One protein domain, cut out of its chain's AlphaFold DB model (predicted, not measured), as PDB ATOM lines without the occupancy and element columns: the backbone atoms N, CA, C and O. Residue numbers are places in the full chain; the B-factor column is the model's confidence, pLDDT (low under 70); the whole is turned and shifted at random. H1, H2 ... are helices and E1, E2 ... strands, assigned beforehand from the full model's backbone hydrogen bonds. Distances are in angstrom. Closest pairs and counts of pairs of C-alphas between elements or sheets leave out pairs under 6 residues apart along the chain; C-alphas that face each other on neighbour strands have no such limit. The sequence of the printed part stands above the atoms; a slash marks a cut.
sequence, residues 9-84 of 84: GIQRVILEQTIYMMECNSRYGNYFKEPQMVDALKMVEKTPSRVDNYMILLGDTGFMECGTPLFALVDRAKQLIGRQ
ATOM      1  N   GLY A   9      18.954  71.930 163.200       66.25
ATOM      2  CA  GLY A   9      19.160  70.527 162.801       66.25
ATOM      3  C   GLY A   9      20.078  69.698 163.725       66.25
ATOM      4  O   GLY A   9      19.915  68.485 163.815       66.25
ATOM      5  N   ILE A  10      21.006  70.327 164.460       75.00
ATOM      6  CA  ILE A  10      21.899  69.630 165.405       75.00
ATOM      7  C   ILE A  10      21.154  69.234 166.690       75.00
ATOM      8  O   ILE A  10      21.473  68.204 167.284       75.00
ATOM      9  N   GLN A  11      20.140  69.998 167.113       80.00
ATOM     10  CA  GLN A  11      19.382  69.713 168.338       80.00
ATOM     11  C   GLN A  11      18.687  68.354 168.262       80.00
ATOM     12  O   GLN A  11      18.761  67.569 169.208       80.00
ATOM     13  N   ARG A  12      18.081  68.046 167.109       86.56
ATOM     14  CA  ARG A  12      17.461  66.745 166.854       86.56
ATOM     15  C   ARG A  12      18.474  65.605 166.954       86.56
ATOM     16  O   ARG A  12      18.236  64.651 167.688       86.56
ATOM     17  N   VAL A  13      19.609  65.734 166.264       82.88
ATOM     18  CA  VAL A  13      20.663  64.706 166.233       82.88
ATOM     19  C   VAL A  13      21.189  64.415 167.639       82.88
ATOM     20  O   VAL A  13      21.308  63.256 168.029       82.88
ATOM     21  N   ILE A  14      21.459  65.457 168.432       85.31
ATOM     22  CA  ILE A  14      21.912  65.299 169.821       85.31
ATOM     23  C   ILE A  14      20.857  64.563 170.654       85.31
ATOM     24  O   ILE A  14      21.202  63.682 171.445       85.31
ATOM     25  N   LEU A  15      19.582  64.907 170.486       88.69
ATOM     26  CA  LEU A  15      18.491  64.313 171.251       88.69
ATOM     27  C   LEU A  15      18.287  62.833 170.897       88.69
ATOM     28  O   LEU A  15      18.200  62.001 171.798       88.69
ATOM     29  N   GLU A  16      18.290  62.489 169.607       89.44
ATOM     30  CA  GLU A  16      18.213  61.102 169.127       89.44
ATOM     31  C   GLU A  16      19.411  60.276 169.618       89.44
ATOM     32  O   GLU A  16      19.228  59.183 170.156       89.44
ATOM     33  N   GLN A  17      20.629  60.826 169.550       88.62
ATOM     34  CA  GLN A  17      21.831  60.164 170.062       88.62
ATOM     35  C   GLN A  17      21.777  59.949 171.583       88.62
ATOM     36  O   GLN A  17      22.208  58.913 172.089       88.62
ATOM     37  N   THR A  18      21.236  60.916 172.324       89.56
ATOM     38  CA  THR A  18      21.075  60.847 173.785       89.56
ATOM     39  C   THR A  18      20.083  59.758 174.186       89.56
ATOM     40  O   THR A  18      20.377  58.946 175.066       89.56
ATOM     41  N   ILE A  19      18.938  59.693 173.502       92.81
ATOM     42  CA  ILE A  19      17.942  58.628 173.676       92.81
ATOM     43  C   ILE A  19      18.575  57.268 173.388       92.81
ATOM     44  O   ILE A  19      18.486  56.382 174.234       92.81
ATOM     45  N   TYR A  20      19.275  57.133 172.260       92.81
ATOM     46  CA  TYR A  20      19.951  55.892 171.886       92.81
ATOM     47  C   TYR A  20      20.931  55.424 172.969       92.81
ATOM     48  O   TYR A  20      20.877  54.272 173.394       92.81
ATOM     49  N   MET A  21      21.780  56.318 173.492       91.69
ATOM     50  CA  MET A  21      22.702  55.973 174.581       91.69
ATOM     51  C   MET A  21      21.959  55.464 175.826       91.69
ATOM     52  O   MET A  21      22.329  54.422 176.368       91.69
ATOM     53  N   MET A  22      20.899  56.155 176.258       92.75
ATOM     54  CA  MET A  22      20.105  55.752 177.427       92.75
ATOM     55  C   MET A  22      19.346  54.434 177.222       92.75
ATOM     56  O   MET A  22      19.176  53.680 178.179       92.75
ATOM     57  N   GLU A  23      18.899  54.143 175.999       92.19
ATOM     58  CA  GLU A  23      18.243  52.878 175.652       92.19
ATOM     59  C   GLU A  23      19.234  51.709 175.594       92.19
ATOM     60  O   GLU A  23      18.912  50.619 176.063       92.19
ATOM     61  N   CYS A  24      20.451  51.932 175.089       91.56
ATOM     62  CA  CYS A  24      21.504  50.917 175.074       91.56
ATOM     63  C   CYS A  24      22.049  50.605 176.473       91.56
ATOM     64  O   CYS A  24      22.407  49.463 176.756       91.56
ATOM     65  N   ASN A  25      22.157  51.611 177.344       89.81
ATOM     66  CA  ASN A  25      22.634  51.428 178.707       89.81
ATOM     67  C   ASN A  25      21.995  52.454 179.643       89.81
ATOM     68  O   ASN A  25      22.283  53.652 179.585       89.81
ATOM     69  N   SER A  26      21.180  51.955 180.572       86.00
ATOM     70  CA  SER A  26      20.450  52.799 181.511       86.00
ATOM     71  C   SER A  26      21.375  53.702 182.323       86.00
ATOM     72  O   SER A  26      21.001  54.835 182.577       86.00
ATOM     73  N   ARG A  27      22.616  53.302 182.633       87.69
ATOM     74  CA  ARG A  27      23.562  54.137 183.402       87.69
ATOM     75  C   ARG A  27      23.775  55.525 182.801       87.69
ATOM     76  O   ARG A  27      24.116  56.442 183.542       87.69
ATOM     77  N   TYR A  28      23.561  55.690 181.494       86.38
ATOM     78  CA  TYR A  28      23.695  56.992 180.860       86.38
ATOM     79  C   TYR A  28      22.690  58.024 181.365       86.38
ATOM     80  O   TYR A  28      23.041  59.193 181.482       86.38
ATOM     81  N   GLY A  29      21.468  57.624 181.722       86.19
ATOM     82  CA  GLY A  29      20.470  58.603 182.166       86.19
ATOM     83  C   GLY A  29      20.798  59.264 183.510       86.19
ATOM     84  O   GLY A  29      20.329  60.370 183.744       86.19
ATOM     85  N   ASN A  30      21.684  58.688 184.335       85.62
ATOM     86  CA  ASN A  30      22.227  59.371 185.514       85.62
ATOM     87  C   ASN A  30      23.090  60.584 185.137       85.62
ATOM     88  O   ASN A  30      23.015  61.598 185.823       85.62
ATOM     89  N   TYR A  31      23.853  60.525 184.039       83.50
ATOM     90  CA  TYR A  31      24.578  61.699 183.531       83.50
ATOM     91  C   TYR A  31      23.603  62.748 182.983       83.50
ATOM     92  O   TYR A  31      23.776  63.941 183.207       83.50
ATOM     93  N   PHE A  32      22.518  62.307 182.337       84.19
ATOM     94  CA  PHE A  32      21.486  63.204 181.804       84.19
ATOM     95  C   PHE A  32      20.519  63.764 182.862       84.19
ATOM     96  O   PHE A  32      19.756  64.681 182.557       84.19
ATOM     97  N   LYS A  33      20.564  63.272 184.110       85.00
ATOM     98  CA  LYS A  33      19.853  63.862 185.259       85.00
ATOM     99  C   LYS A  33      20.491  65.156 185.762       85.00
ATOM    100  O   LYS A  33      19.865  65.842 186.571       85.00
ATOM    101  N   GLU A  34      21.707  65.497 185.334       86.94
ATOM    102  CA  GLU A  34      22.343  66.736 185.771       86.94
ATOM    103  C   GLU A  34      21.463  67.957 185.434       86.94
ATOM    104  O   GLU A  34      20.929  68.040 184.321       86.94
ATOM    105  N   PRO A  35      21.313  68.934 186.354       82.00
ATOM    106  CA  PRO A  35      20.413  70.076 186.167       82.00
ATOM    107  C   PRO A  35      20.621  70.814 184.839       82.00
ATOM    108  O   PRO A  35      19.658  71.202 184.183       82.00
ATOM    109  N   GLN A  36      21.880  70.929 184.405       81.38
ATOM    110  CA  GLN A  36      22.262  71.587 183.156       81.38
ATOM    111  C   GLN A  36      21.682  70.880 181.921       81.38
ATOM    112  O   GLN A  36      21.226  71.538 180.986       81.38
ATOM    113  N   MET A  37      21.652  69.545 181.922       84.50
ATOM    114  CA  MET A  37      21.105  68.757 180.815       84.50
ATOM    115  C   MET A  37      19.577  68.783 180.802       84.50
ATOM    116  O   MET A  37      18.967  68.917 179.740       84.50
ATOM    117  N   VAL A  38      18.949  68.742 181.980       83.44
ATOM    118  CA  VAL A  38      17.494  68.898 182.114       83.44
ATOM    119  C   VAL A  38      17.040  70.275 181.618       83.44
ATOM    120  O   VAL A  38      16.026  70.380 180.925       83.44
ATOM    121  N   ASP A  39      17.788  71.334 181.924       85.94
ATOM    122  CA  ASP A  39      17.477  72.683 181.452       85.94
ATOM    123  C   ASP A  39      17.718  72.846 179.947       85.94
ATOM    124  O   ASP A  39      16.901  73.472 179.268       85.94
ATOM    125  N   ALA A  40      18.756  72.210 179.392       85.50
ATOM    126  CA  ALA A  40      18.954  72.143 177.945       85.50
ATOM    127  C   ALA A  40      17.766  71.463 177.238       85.50
ATOM    128  O   ALA A  40      17.299  71.946 176.206       85.50
ATOM    129  N   LEU A  41      17.210  70.399 177.826       85.69
ATOM    130  CA  LEU A  41      16.025  69.718 177.298       85.69
ATOM    131  C   LEU A  41      14.791  70.641 177.270       85.69
ATOM    132  O   LEU A  41      14.075  70.695 176.272       85.69
ATOM    133  N   LYS A  42      14.567  71.414 178.345       83.38
ATOM    134  CA  LYS A  42      13.488  72.422 178.412       83.38
ATOM    135  C   LYS A  42      13.685  73.547 177.398       83.38
ATOM    136  O   LYS A  42      12.706  74.113 176.919       83.38
ATOM    137  N   MET A  43      14.930  73.912 177.097       84.19
ATOM    138  CA  MET A  43      15.228  74.915 176.072       84.19
ATOM    139  C   MET A  43      14.829  74.413 174.686       84.19
ATOM    140  O   MET A  43      14.111  75.119 173.986       84.19
ATOM    141  N   VAL A  44      15.199  73.177 174.332       82.62
ATOM    142  CA  VAL A  44      14.802  72.541 173.061       82.62
ATOM    143  C   VAL A  44      13.278  72.467 172.924       82.62
ATOM    144  O   VAL A  44      12.736  72.776 171.866       82.62
ATOM    145  N   GLU A  45      12.572  72.143 174.007       83.06
ATOM    146  CA  GLU A  45      11.103  72.123 174.040       83.06
ATOM    147  C   GLU A  45      10.468  73.499 173.787       83.06
ATOM    148  O   GLU A  45       9.422  73.592 173.147       83.06
ATOM    149  N   LYS A  46      11.089  74.576 174.284       81.75
ATOM    150  CA  LYS A  46      10.584  75.953 174.149       81.75
ATOM    151  C   LYS A  46      10.963  76.619 172.831       81.75
ATOM    152  O   LYS A  46      10.319  77.595 172.453       81.75
ATOM    153  N   THR A  47      11.999  76.133 172.149       79.00
ATOM    154  CA  THR A  47      12.498  76.727 170.901       79.00
ATOM    155  C   THR A  47      12.455  75.760 169.710       79.00
ATOM    156  O   THR A  47      13.475  75.624 169.030       79.00
ATOM    157  N   PRO A  48      11.318  75.095 169.419       71.94
ATOM    158  CA  PRO A  48      11.232  74.227 168.257       71.94
ATOM    159  C   PRO A  48      11.278  75.062 166.974       71.94
ATOM    160  O   PRO A  48      10.566  76.057 166.818       71.94
ATOM    161  N   SER A  49      12.103  74.640 166.028       78.38
ATOM    162  CA  SER A  49      12.165  75.174 164.675       78.38
ATOM    163  C   SER A  49      11.653  74.158 163.679       78.38
ATOM    164  O   SER A  49      11.764  72.947 163.854       78.38
ATOM    165  N   ARG A  50      11.146  74.664 162.554       75.06
ATOM    166  CA  ARG A  50      10.725  73.816 161.438       75.06
ATOM    167  C   ARG A  50      11.865  72.929 160.937       75.06
ATOM    168  O   ARG A  50      11.594  71.829 160.484       75.06
ATOM    169  N   VAL A  51      13.115  73.392 161.045       75.62
ATOM    170  CA  VAL A  51      14.318  72.650 160.629       75.62
ATOM    171  C   VAL A  51      14.564  71.415 161.505       75.62
ATOM    172  O   VAL A  51      15.108  70.437 161.009       75.62
ATOM    173  N   ASP A  52      14.099  71.405 162.756       77.81
ATOM    174  CA  ASP A  52      14.282  70.272 163.683       77.81
ATOM    175  C   ASP A  52      13.437  69.051 163.301       77.81
ATOM    176  O   ASP A  52      13.651  67.941 163.792       77.81
ATOM    177  N   ASN A  53      12.463  69.242 162.413       77.75
ATOM    178  CA  ASN A  53      11.683  68.158 161.830       77.75
ATOM    179  C   ASN A  53      12.343  67.575 160.579       77.75
ATOM    180  O   ASN A  53      11.798  66.633 160.020       77.75
ATOM    181  N   TYR A  54      13.495  68.090 160.143       75.25
ATOM    182  CA  TYR A  54      14.207  67.580 158.978       75.25
ATOM    183  C   TYR A  54      15.574  67.021 159.369       75.25
ATOM    184  O   TYR A  54      16.332  67.650 160.106       75.25
ATOM    185  N   MET A  55      15.922  65.858 158.824       70.94
ATOM    186  CA  MET A  55      17.259  65.281 158.926       70.94
ATOM    187  C   MET A  55      18.028  65.502 157.622       70.94
ATOM    188  O   MET A  55      17.475  65.365 156.527       70.94
ATOM    189  N   ILE A  56      19.310  65.850 157.748       67.50
ATOM    190  CA  ILE A  56      20.231  65.941 156.611       67.50
ATOM    191  C   ILE A  56      20.652  64.516 156.253       67.50
ATOM    192  O   ILE A  56      21.276  63.834 157.065       67.50
ATOM    193  N   LEU A  57      20.314  64.069 155.045       62.81
ATOM    194  CA  LEU A  57      20.778  62.786 154.533       62.81
ATOM    195  C   LEU A  57      22.208  62.943 154.001       62.81
ATOM    196  O   LEU A  57      22.474  63.764 153.124       62.81
ATOM    197  N   LEU A  58      23.142  62.154 154.535       54.47
ATOM    198  CA  LEU A  58      24.500  62.065 154.004       54.47
ATOM    199  C   LEU A  58      24.514  61.008 152.889       54.47
ATOM    200  O   LEU A  58      24.532  59.816 153.179       54.47
ATOM    201  N   GLY A  59      24.465  61.432 151.625       57.72
ATOM    202  CA  GLY A  59      24.540  60.509 150.481       57.72
ATOM    203  C   GLY A  59      23.831  60.976 149.215       57.72
ATOM    204  O   GLY A  59      24.235  60.573 148.137       57.72
ATOM    205  N   ASP A  60      22.861  61.879 149.338       56.75
ATOM    206  CA  ASP A  60      22.296  62.686 148.253       56.75
ATOM    207  C   ASP A  60      21.746  63.956 148.905       56.75
ATOM    208  O   ASP A  60      21.047  63.885 149.916       56.75
ATOM    209  N   THR A  61      22.133  65.127 148.404       57.16
ATOM    210  CA  THR A  61      21.939  66.425 149.067       57.16
ATOM    211  C   THR A  61      20.450  66.775 149.204       57.16
ATOM    212  O   THR A  61      19.875  67.435 148.342       57.16
ATOM    213  N   GLY A  62      19.812  66.333 150.289       64.50
ATOM    214  CA  GLY A  62      18.383  66.510 150.534       64.50
ATOM    215  C   GLY A  62      18.023  66.524 152.019       64.50
ATOM    216  O   GLY A  62      18.744  66.002 152.872       64.50
ATOM    217  N   PHE A  63      16.887  67.150 152.321       70.00
ATOM    218  CA  PHE A  63      16.274  67.142 153.646       70.00
ATOM    219  C   PHE A  63      15.141  66.120 153.649       70.00
ATOM    220  O   PHE A  63      14.262  66.181 152.790       70.00
ATOM    221  N   MET A  64      15.139  65.206 154.617       77.12
ATOM    222  CA  MET A  64      14.021  64.290 154.835       77.12
ATOM    223  C   MET A  64      13.222  64.756 156.041       77.12
ATOM    224  O   MET A  64      13.792  64.928 157.116       77.12
ATOM    225  N   GLU A  65      11.915  64.961 155.869       79.06
ATOM    226  CA  GLU A  65      11.032  65.200 157.006       79.06
ATOM    227  C   GLU A  65      10.950  63.928 157.846       79.06
ATOM    228  O   GLU A  65      10.633  62.841 157.357       79.06
ATOM    229  N   CYS A  66      11.276  64.058 159.120       79.19
ATOM    230  CA  CYS A  66      11.213  62.967 160.061       79.19
ATOM    231  C   CYS A  66       9.774  62.791 160.541       79.19
ATOM    232  O   CYS A  66       9.157  63.734 161.033       79.19
ATOM    233  N   GLY A  67       9.263  61.558 160.492       79.00
ATOM    234  CA  GLY A  67       7.900  61.250 160.943       79.00
ATOM    235  C   GLY A  67       7.662  61.471 162.442       79.00
ATOM    236  O   GLY A  67       6.520  61.606 162.872       79.00
ATOM    237  N   THR A  68       8.732  61.536 163.242       85.81
ATOM    238  CA  THR A  68       8.649  61.820 164.678       85.81
ATOM    239  C   THR A  68       8.937  63.301 164.934       85.81
ATOM    240  O   THR A  68      10.055  63.754 164.653       85.81
ATOM    241  N   PRO A  69       7.992  64.067 165.503       85.75
ATOM    242  CA  PRO A  69       8.225  65.466 165.838       85.75
ATOM    243  C   PRO A  69       9.196  65.608 167.021       85.75
ATOM    244  O   PRO A  69       9.270  64.734 167.888       85.75
ATOM    245  N   LEU A  70       9.917  66.732 167.091       86.00
ATOM    246  CA  LEU A  70      10.947  66.967 168.116       86.00
ATOM    247  C   LEU A  70      10.415  66.848 169.557       86.00
ATOM    248  O   LEU A  70      11.090  66.282 170.413       86.00
ATOM    249  N   PHE A  71       9.194  67.322 169.830       86.12
ATOM    250  CA  PHE A  71       8.612  67.250 171.177       86.12
ATOM    251  C   PHE A  71       8.443  65.801 171.666       86.12
ATOM    252  O   PHE A  71       8.668  65.519 172.839       86.12
ATOM    253  N   ALA A  72       8.135  64.859 170.769       90.50
ATOM    254  CA  ALA A  72       7.986  63.451 171.134       90.50
ATOM    255  C   ALA A  72       9.331  62.828 171.547       90.50
ATOM    256  O   ALA A  72       9.386  61.980 172.441       90.50
ATOM    257  N   LEU A  73      10.434  63.281 170.939       91.38
ATOM    258  CA  LEU A  73      11.787  62.909 171.357       91.38
ATOM    259  C   LEU A  73      12.116  63.498 172.738       91.38
ATOM    260  O   LEU A  73      12.679  62.804 173.583       91.38
ATOM    261  N   VAL A  74      11.714  64.745 173.004       90.62
ATOM    262  CA  VAL A  74      11.890  65.380 174.322       90.62
ATOM    263  C   VAL A  74      11.148  64.587 175.401       90.62
ATOM    264  O   VAL A  74      11.734  64.267 176.437       90.62
ATOM    265  N   ASP A  75       9.898  64.200 175.151       92.62
ATOM    266  CA  ASP A  75       9.109  63.390 176.084       92.62
ATOM    267  C   ASP A  75       9.752  62.026 176.345       92.62
ATOM    268  O   ASP A  75       9.826  61.574 177.492       92.62
ATOM    269  N   ARG A  76      10.283  61.379 175.299       93.56
ATOM    270  CA  ARG A  76      11.014  60.113 175.441       93.56
ATOM    271  C   ARG A  76      12.269  60.276 176.295       93.56
ATOM    272  O   ARG A  76      12.502  59.456 177.182       93.56
ATOM    273  N   ALA A  77      13.049  61.331 176.070       91.69
ATOM    274  CA  ALA A  77      14.239  61.617 176.863       91.69
ATOM    275  C   ALA A  77      13.888  61.868 178.342       91.69
ATOM    276  O   ALA A  77      14.490  61.248 179.217       91.69
ATOM    277  N   LYS A  78      12.852  62.672 178.636       91.69
ATOM    278  CA  LYS A  78      12.351  62.884 180.010       91.69
ATOM    279  C   LYS A  78      11.957  61.569 180.688       91.69
ATOM    280  O   LYS A  78      12.316  61.344 181.841       91.69
ATOM    281  N   GLN A  79      11.258  60.684 179.972       91.56
ATOM    282  CA  GLN A  79      10.891  59.366 180.498       91.56
ATOM    283  C   GLN A  79      12.119  58.516 180.833       91.56
ATOM    284  O   GLN A  79      12.145  57.884 181.882       91.56
ATOM    285  N   LEU A  80      13.132  58.483 179.964       90.50
ATOM    286  CA  LEU A  80      14.343  57.684 180.187       90.50
ATOM    287  C   LEU A  80      15.180  58.212 181.359       90.50
ATOM    288  O   LEU A  80      15.686  57.416 182.149       90.50
ATOM    289  N   ILE A  81      15.248  59.533 181.522       89.00
ATOM    290  CA  ILE A  81      15.870  60.191 182.679       89.00
ATOM    291  C   ILE A  81      15.102  59.847 183.969       89.00
ATOM    292  O   ILE A  81      15.713  59.554 184.992       89.00
ATOM    293  N   GLY A  82      13.766  59.835 183.932       83.31
ATOM    294  CA  GLY A  82      12.917  59.545 185.096       83.31
ATOM    295  C   GLY A  82      12.805  58.067 185.495       83.31
ATOM    296  O   GLY A  82      12.325  57.781 186.586       83.31
ATOM    297  N   ARG A  83      13.227  57.124 184.641       78.31
ATOM    298  CA  ARG A  83      13.157  55.666 184.896       78.31
ATOM    299  C   ARG A  83      14.238  55.129 185.843       78.31
ATOM    300  O   ARG A  83      14.186  53.949 186.178       78.31
ATOM    301  N   GLN A  84      15.219  55.951 186.211       57.12
ATOM    302  CA  GLN A  84      16.333  55.574 187.091       57.12
ATOM    303  C   GLN A  84      16.101  55.929 188.544       57.12
ATOM    304  O   GLN A  84      15.587  57.043 188.787       57.12
TER     305      GLN A  84
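Overview. This is residues 9 to 84 of the 84 residues of an uncharacterized protein of Oryza brachyantha (UniProt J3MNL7). Three helices make the body: H1 and H3 spread as a loose V, and H5 packs on both, the three centres making a triangle. The short helix H2 closes the wide end of the V, while at the other end short H4 runs straight into a small strand hairpin, E1 and E2, near the beginning of H1. The printed part has 76 residues, with five named helices and two named strands in the order H1, H2, H3, H4, E1, E2, H5; the sheet, E1 - E2, is antiparallel, and the class is mostly helix. The whole is compact, with a radius of gyration of the C-alphas of 12.9 A and spans of 39 by 26 by 18 A.

Arrangement. H1, residues 9 to 24, and H5, residues 70 to 82, are the hubs, touching three helices each. They touch each other, closest at the C-alphas of Ile 19 and Ala 77, 5.7 A apart, and run the same way at a shallow tilt of 33 degrees, only just short of steep. H2, residues 28 to 32, only just touches H1, and only at the corner, with 3 pairs of C-alphas within 8 A, the closest being Met 22 and Tyr 28 at 5.1 A. H2 also touches residues 80 to 81 of H5, the closest C-alphas being Gly 29 and Ile 81, 4.9 A. H3, residues 35 to 46, touches H5 with its residues 41 to 45 alone, closest at C-alphas 45 and 71, 6.2 A, opposite ways at a shallow tilt of 25 degrees. H1 and H3 are close but not clearly touching, 7.2 A between C-alphas 11 and 44, at a steep tilt of 50 degrees. H4, residues 50 to 53, touches residues 9 to 12 of H1, closest at C-alphas 9 and 52, 5.0 A. E1, residues 54 to 57, and E2, residues 62 to 65, form a hairpin at 142 degrees, with N 55 and O 64 at 2.9 A and N 64 and O 55 at 3.0 A, within hydrogen-bond range. E1 is apart from H5. Every O i to N i+4 pair is within hydrogen-bond range in H2, H3 and H5, and 11 of 12 are in H1; H4 is too short for such a pair.

Along the chain. H1 begins at C-alpha 9, (19.160, 70.527, 162.801), and is 23.3 A long from first to last C-alpha. H2 is 6.7 A, H3 16.6 A and H4 5.8 A long. E1 is 9.3 A and E2 9.9 A long. H5, 18.6 A long, ends at C-alpha 82, (12.917, 59.545, 185.096).

Size, cuts and confidence. The C-alphas farthest apart are those of Thr 61 and Gln 84, 39.9 A. The printed part has no cut, and each link between named elements is tight. Mean pLDDT of the printed part is 81.8; residue 9, residues 56 to 62 and residue 84 are under 70.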